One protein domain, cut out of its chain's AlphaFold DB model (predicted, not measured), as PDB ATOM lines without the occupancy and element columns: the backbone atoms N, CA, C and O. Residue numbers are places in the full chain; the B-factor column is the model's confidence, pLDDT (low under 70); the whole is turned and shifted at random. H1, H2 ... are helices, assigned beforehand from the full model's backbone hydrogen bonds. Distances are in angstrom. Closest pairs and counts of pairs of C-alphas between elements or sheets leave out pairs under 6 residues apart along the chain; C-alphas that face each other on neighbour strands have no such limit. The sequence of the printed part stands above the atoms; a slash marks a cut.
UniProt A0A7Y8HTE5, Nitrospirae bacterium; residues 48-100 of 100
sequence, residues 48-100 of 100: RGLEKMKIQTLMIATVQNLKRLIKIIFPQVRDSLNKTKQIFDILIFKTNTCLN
ATOM      1  N   ARG A  48     133.655  62.416  42.770       85.50
ATOM      2  CA  ARG A  48     133.969  63.319  43.888       85.50
ATOM      3  C   ARG A  48     133.962  62.577  45.226       85.50
ATOM      4  O   ARG A  48     133.283  61.562  45.372       85.50
ATOM      5  N   GLY A  49     134.712  63.109  46.191       91.69
ATOM      6  CA  GLY A  49     134.962  62.481  47.492       91.69
ATOM      7  C   GLY A  49     136.243  61.640  47.499       91.69
ATOM      8  O   GLY A  49     136.602  61.033  46.488       91.69
ATOM      9  N   LEU A  50     136.941  61.625  48.640       93.44
ATOM     10  CA  LEU A  50     138.274  61.025  48.777       93.44
ATOM     11  C   LEU A  50     138.289  59.543  48.390       93.44
ATOM     12  O   LEU A  50     139.159  59.117  47.636       93.44
ATOM     13  N   GLU A  51     137.313  58.767  48.858       95.50
ATOM     14  CA  GLU A  51     137.251  57.328  48.595       95.50
ATOM     15  C   GLU A  51     137.066  57.015  47.110       95.50
ATOM     16  O   GLU A  51     137.823  56.235  46.531       95.50
ATOM     17  N   LYS A  52     136.104  57.675  46.457       93.12
ATOM     18  CA  LYS A  52     135.825  57.451  45.033       93.12
ATOM     19  C   LYS A  52     136.992  57.910  44.159       93.12
ATOM     20  O   LYS A  52     137.371  57.206  43.225       93.12
ATOM     21  N   MET A  53     137.605  59.048  44.494       93.88
ATOM     22  CA  MET A  53     138.799  59.536  43.801       93.88
ATOM     23  C   MET A  53     139.996  58.600  43.998       93.88
ATOM     24  O   MET A  53     140.753  58.355  43.056       93.88
ATOM     25  N   LYS A  54     140.154  58.021  45.195       94.44
ATOM     26  CA  LYS A  54     141.192  57.025  45.482       94.44
ATOM     27  C   LYS A  54     141.011  55.784  44.613       94.44
ATOM     28  O   LYS A  54     141.968  55.367  43.969       94.44
ATOM     29  N   ILE A  55     139.794  55.244  44.529       94.75
ATOM     30  CA  ILE A  55     139.486  54.090  43.671       94.75
ATOM     31  C   ILE A  55     139.787  54.415  42.200       94.75
ATOM     32  O   ILE A  55     140.511  53.666  41.544       94.75
ATOM     33  N   GLN A  56     139.315  55.559  41.691       92.75
ATOM     34  CA  GLN A  56     139.578  55.991  40.313       92.75
ATOM     35  C   GLN A  56     141.082  56.115  40.021       92.75
ATOM     36  O   GLN A  56     141.564  55.620  39.001       92.75
ATOM     37  N   THR A  57     141.830  56.742  40.928       93.62
ATOM     38  CA  THR A  57     143.279  56.936  40.791       93.62
ATOM     39  C   THR A  57     144.022  55.601  40.795       93.62
ATOM     40  O   THR A  57     144.900  55.391  39.959       93.62
ATOM     41  N   LEU A  58     143.643  54.674  41.679       94.94
ATOM     42  CA  LEU A  58     144.242  53.340  41.753       94.94
ATOM     43  C   LEU A  58     143.988  52.532  40.479       94.94
ATOM     44  O   LEU A  58     144.921  51.940  39.945       94.94
ATOM     45  N   MET A  59     142.764  52.547  39.946       95.06
ATOM     46  CA  MET A  59     142.459  51.858  38.687       95.06
ATOM     47  C   MET A  59     143.290  52.412  37.522       95.06
ATOM     48  O   MET A  59     143.848  51.640  36.741       95.06
ATOM     49  N   ILE A  60     143.432  53.738  37.427       93.88
ATOM     50  CA  ILE A  60     144.258  54.381  36.394       93.88
ATOM     51  C   ILE A  60     145.734  53.991  36.547       93.88
ATOM     52  O   ILE A  60     146.366  53.617  35.556       93.88
ATOM     53  N   ALA A  61     146.268  54.014  37.770       94.31
ATOM     54  CA  ALA A  61     147.640  53.601  38.050       94.31
ATOM     55  C   ALA A  61     147.883  52.127  37.674       94.31
ATOM     56  O   ALA A  61     148.899  51.801  37.059       94.31
ATOM     57  N   THR A  62     146.924  51.238  37.953       96.56
ATOM     58  CA  THR A  62     146.984  49.830  37.535       96.56
ATOM     59  C   THR A  62     147.068  49.706  36.018       96.56
ATOM     60  O   THR A  62     147.948  49.016  35.507       96.56
ATOM     61  N   VAL A  63     146.225  50.424  35.271       93.75
ATOM     62  CA  VAL A  63     146.272  50.429  33.798       93.75
ATOM     63  C   VAL A  63     147.614  50.960  33.286       93.75
ATOM     64  O   VAL A  63     148.210  50.382  32.377       93.75
ATOM     65  N   GLN A  64     148.126  52.039  33.877       92.75
ATOM     66  CA  GLN A  64     149.438  52.599  33.558       92.75
ATOM     67  C   GLN A  64     150.575  51.589  33.781       92.75
ATOM     68  O   GLN A  64     151.487  51.505  32.951       92.75
ATOM     69  N   ASN A  65     150.515  50.813  34.863       92.69
ATOM     70  CA  ASN A  65     151.495  49.773  35.176       92.69
ATOM     71  C   ASN A  65     151.389  48.588  34.212       92.69
ATOM     72  O   ASN A  65     152.402  48.162  33.660       92.69
ATOM     73  N   LEU A  66     150.174  48.119  33.913       93.69
ATOM     74  CA  LEU A  66     149.939  47.053  32.937       93.69
ATOM     75  C   LEU A  66     150.429  47.445  31.538       93.69
ATOM     76  O   LEU A  66     151.110  46.660  30.885       93.69
ATOM     77  N   LYS A  67     150.178  48.684  31.090       88.88
ATOM     78  CA  LYS A  67     150.698  49.197  29.808       88.88
ATOM     79  C   LYS A  67     152.226  49.162  29.750       88.88
ATOM     80  O   LYS A  67     152.788  48.850  28.702       88.88
ATOM     81  N   ARG A  68     152.909  49.503  30.848       89.50
ATOM     82  CA  ARG A  68     154.377  49.429  30.942       89.50
ATOM     83  C   ARG A  68     154.857  47.976  30.926       89.50
ATOM     84  O   ARG A  68     155.770  47.666  30.170       89.50
ATOM     85  N   LEU A  69     154.197  47.090  31.673       92.56
ATOM     86  CA  LEU A  69     154.519  45.664  31.720       92.56
ATOM     87  C   LEU A  69     154.368  45.003  30.343       92.56
ATOM     88  O   LEU A  69     155.301  44.365  29.867       92.56
ATOM     89  N   ILE A  70     153.244  45.227  29.658       90.38
ATOM     90  CA  ILE A  70     152.992  44.697  28.308       90.38
ATOM     91  C   ILE A  70     154.065  45.176  27.329       90.38
ATOM     92  O   ILE A  70     154.566  44.381  26.540       90.38
ATOM     93  N   LYS A  71     154.482  46.448  27.401       83.94
ATOM     94  CA  LYS A  71     155.577  46.965  26.564       83.94
ATOM     95  C   LYS A  71     156.908  46.269  26.827       83.94
ATOM     96  O   LYS A  71     157.732  46.228  25.917       83.94
ATOM     97  N   ILE A  72     157.161  45.809  28.051       88.06
ATOM     98  CA  ILE A  72     158.385  45.085  28.416       88.06
ATOM     99  C   ILE A  72     158.308  43.638  27.929       88.06
ATOM    100  O   ILE A  72     159.245  43.186  27.283       88.06
ATOM    101  N   ILE A  73     157.188  42.955  28.182       91.31
ATOM    102  CA  ILE A  73     156.999  41.533  27.858       91.31
ATOM    103  C   ILE A  73     156.847  41.304  26.346       91.31
ATOM    104  O   ILE A  73     157.377  40.334  25.818       91.31
ATOM    105  N   PHE A  74     156.149  42.196  25.638       86.56
ATOM    106  CA  PHE A  74     155.831  42.045  24.217       86.56
ATOM    107  C   PHE A  74     156.454  43.178  23.383       86.56
ATOM    108  O   PHE A  74     155.771  44.157  23.051       86.56
ATOM    109  N   PRO A  75     157.743  43.077  23.009       74.06
ATOM    110  CA  PRO A  75     158.424  44.108  22.224       74.06
ATOM    111  C   PRO A  75     157.774  44.338  20.849       74.06
ATOM    112  O   PRO A  75     157.656  45.487  20.436       74.06
ATOM    113  N   GLN A  76     157.196  43.314  20.204       74.25
ATOM    114  CA  GLN A  76     156.439  43.510  18.955       74.25
ATOM    115  C   GLN A  76     155.246  44.483  19.091       74.25
ATOM    116  O   GLN A  76     154.927  45.235  18.166       74.25
ATOM    117  N   VAL A  77     154.593  44.516  20.261       69.25
ATOM    118  CA  VAL A  77     153.492  45.452  20.552       69.25
ATOM    119  C   VAL A  77     154.040  46.856  20.808       69.25
ATOM    120  O   VAL A  77     153.421  47.844  20.412       69.25
ATOM    121  N   ARG A  78     155.223  46.969  21.430       65.38
ATOM    122  CA  ARG A  78     155.919  48.249  21.637       65.38
ATOM    123  C   ARG A  78     156.174  48.955  20.303       65.38
ATOM    124  O   ARG A  78     155.869  50.141  20.198       65.38
ATOM    125  N   ASP A  79     156.652  48.231  19.295       62.97
ATOM    126  CA  ASP A  79     157.016  48.806  17.994       62.97
ATOM    127  C   ASP A  79     155.789  49.262  17.190       62.97
ATOM    128  O   ASP A  79     155.787  50.360  16.628       62.97
ATOM    129  N   SER A  80     154.686  48.504  17.235       62.16
ATOM    130  CA  SER A  80     153.402  48.932  16.649       62.16
ATOM    131  C   SER A  80     152.792  50.152  17.358       62.16
ATOM    132  O   SER A  80     152.263  51.059  16.706       62.16
ATOM    133  N   LEU A  81     152.889  50.225  18.691       62.09
ATOM    134  CA  LEU A  81     152.409  51.379  19.462       62.09
ATOM    135  C   LEU A  81     153.274  52.631  19.250       62.09
ATOM    136  O   LEU A  81     152.763  53.749  19.293       62.09
ATOM    137  N   ASN A  82     154.573  52.468  19.002       61.34
ATOM    138  CA  ASN A  82     155.465  53.584  18.691       61.34
ATOM    139  C   ASN A  82     155.212  54.135  17.279       61.34
ATOM    140  O   ASN A  82     155.193  55.351  17.103       61.34
ATOM    141  N   LYS A  83     154.918  53.268  16.298       57.09
ATOM    142  CA  LYS A  83     154.551  53.674  14.929       57.09
ATOM    143  C   LYS A  83     153.238  54.469  14.894       57.09
ATOM    144  O   LYS A  83     153.133  55.476  14.202       57.09
ATOM    145  N   THR A  84     152.254  54.054  15.693       56.09
ATOM    146  CA  THR A  84     150.966  54.757  15.834       56.09
ATOM    147  C   THR A  84     151.084  56.050  16.641       56.09
ATOM    148  O   THR A  84     150.479  57.047  16.252       56.09
ATOM    149  N   LYS A  85     151.909  56.094  17.697       55.38
ATOM    150  CA  LYS A  85     152.244  57.352  18.388       55.38
ATOM    151  C   LYS A  85     152.882  58.377  17.458       55.38
ATOM    152  O   LYS A  85     152.477  59.525  17.501       55.38
ATOM    153  N   GLN A  86     153.802  57.970  16.583       55.91
ATOM    154  CA  GLN A  86     154.430  58.881  15.623       55.91
ATOM    155  C   GLN A  86     153.390  59.536  14.695       55.91
ATOM    156  O   GLN A  86     153.445  60.736  14.460       55.91
ATOM    157  N   ILE A  87     152.392  58.773  14.234       54.88
ATOM    158  CA  ILE A  87     151.298  59.286  13.394       54.88
ATOM    159  C   ILE A  87     150.382  60.231  14.186       54.88
ATOM    160  O   ILE A  87     150.040  61.300  13.685       54.88
ATOM    161  N   PHE A  88     150.007  59.877  15.422       50.12
ATOM    162  CA  PHE A  88     149.170  60.729  16.276       50.12
ATOM    163  C   PHE A  88     149.891  62.001  16.741       50.12
ATOM    164  O   PHE A  88     149.268  63.057  16.746       50.12
ATOM    165  N   ASP A  89     151.183  61.941  17.069       49.12
ATOM    166  CA  ASP A  89     151.991  63.105  17.447       49.12
ATOM    167  C   ASP A  89     152.205  64.038  16.241       49.12
ATOM    168  O   ASP A  89     152.087  65.252  16.391       49.12
ATOM    169  N   ILE A  90     152.392  63.501  15.022       52.84
ATOM    170  CA  ILE A  90     152.359  64.295  13.778       52.84
ATOM    171  C   ILE A  90     150.990  64.964  13.600       52.84
ATOM    172  O   ILE A  90     150.930  66.143  13.262       52.84
ATOM    173  N   LEU A  91     149.883  64.251  13.839       48.59
ATOM    174  CA  LEU A  91     148.529  64.795  13.677       48.59
ATOM    175  C   LEU A  91     148.202  65.881  14.719       48.59
ATOM    176  O   LEU A  91     147.609  66.910  14.392       48.59
ATOM    177  N   ILE A  92     148.617  65.680  15.971       46.41
ATOM    178  CA  ILE A  92     148.459  66.642  17.069       46.41
ATOM    179  C   ILE A  92     149.357  67.869  16.839       46.41
ATOM    180  O   ILE A  92     148.910  68.992  17.051       46.41
ATOM    181  N   PHE A  93     150.590  67.710  16.349       41.91
ATOM    182  CA  PHE A  93     151.453  68.855  16.032       41.91
ATOM    183  C   PHE A  93     150.923  69.645  14.823       41.91
ATOM    184  O   PHE A  93     150.851  70.870  14.868       41.91
ATOM    185  N   LYS A  94     150.446  68.951  13.779       41.59
ATOM    186  CA  LYS A  94     149.908  69.567  12.554       41.59
ATOM    187  C   LYS A  94     148.604  70.339  12.790       41.59
ATOM    188  O   LYS A  94     148.365  71.341  12.127       41.59
ATOM    189  N   THR A  95     147.791  69.932  13.766       42.66
ATOM    190  CA  THR A  95     146.572  70.667  14.160       42.66
ATOM    191  C   THR A  95     146.859  71.930  14.977       42.66
ATOM    192  O   THR A  95     146.065  72.863  14.922       42.66
ATOM    193  N   ASN A  96     148.007  72.016  15.659       44.38
ATOM    194  CA  ASN A  96     148.421  73.223  16.388       44.38
ATOM    195  C   ASN A  96     149.197  74.233  15.515       44.38
ATOM    196  O   ASN A  96     149.308  75.392  15.895       44.38
ATOM    197  N   THR A  97     149.701  73.836  14.340       43.22
ATOM    198  CA  THR A  97     150.366  74.747  13.381       43.22
ATOM    199  C   THR A  97     149.436  75.329  12.312       43.22
ATOM    200  O   THR A  97     149.853  76.215  11.579       43.22
ATOM    201  N   CYS A  98     148.195  74.845  12.203       41.41
ATOM    202  CA  CYS A  98     147.179  75.374  11.277       41.41
ATOM    203  C   CYS A  98     146.174  76.329  11.955       41.41
ATOM    204  O   CYS A  98     145.172  76.688  11.345       41.41
ATOM    205  N   LEU A  99     146.431  76.714  13.211       43.66
ATOM    206  CA  LEU A  99     145.695  77.734  13.966       43.66
ATOM    207  C   LEU A  99     146.604  78.926  14.319       43.66
ATOM    208  O   LEU A  99     146.572  79.415  15.444       43.66
ATOM    209  N   ASN A 100     147.417  79.367  13.356       37.69
ATOM    210  CA  ASN A 100     148.008  80.705  13.315       37.69
ATOM    211  C   ASN A 100     147.734  81.307  11.939       37.69
ATOM    212  O   ASN A 100     147.987  80.584  10.947       37.69
TER     213      ASN A 100
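This is residues 48 to 100 of the 100 residues of a protein of Nitrospirae bacterium (UniProt A0A7Y8HTE5). Two long helices, H1 and then H2, meet near their ends and make an open V, with a single residue between them at the corner. Most of each arm sticks out free, residues 57 to 66 of H1 and 82 to 97 of H2 among them. The printed part has 53 residues with two named helices and no named strand, and its class is all helix. It is extended and flat, with a radius of gyration of the C-alphas of 16.5 A and spans of 43 by 36 by 8 A.

H1, residues 50 to 73, begins at C-alpha 50 (138.274, 61.025, 48.777) and measures 34.2 A from first to last C-alpha. H2, residues 75 to 97, measures 32.9 A and ends at C-alpha 97 (150.366, 74.747, 13.381).

H1 and H2 touch only at the corner by their tight link, H1 with residues 70 to 72 alone and H2 with residues 77 to 78 alone. Their closest C-alphas, those of Lys 71 and Arg 78, are 5.1 A apart. They run opposite ways at a steep tilt of 62 degrees. In H1 and H2 every O i to N i+4 pair is within hydrogen-bond range.

The two C-alphas farthest apart, those of Glu 51 and Asn 100, are 43.7 A apart. The printed part has no cut. The pLDDT is under 70 in residues 77 to 100.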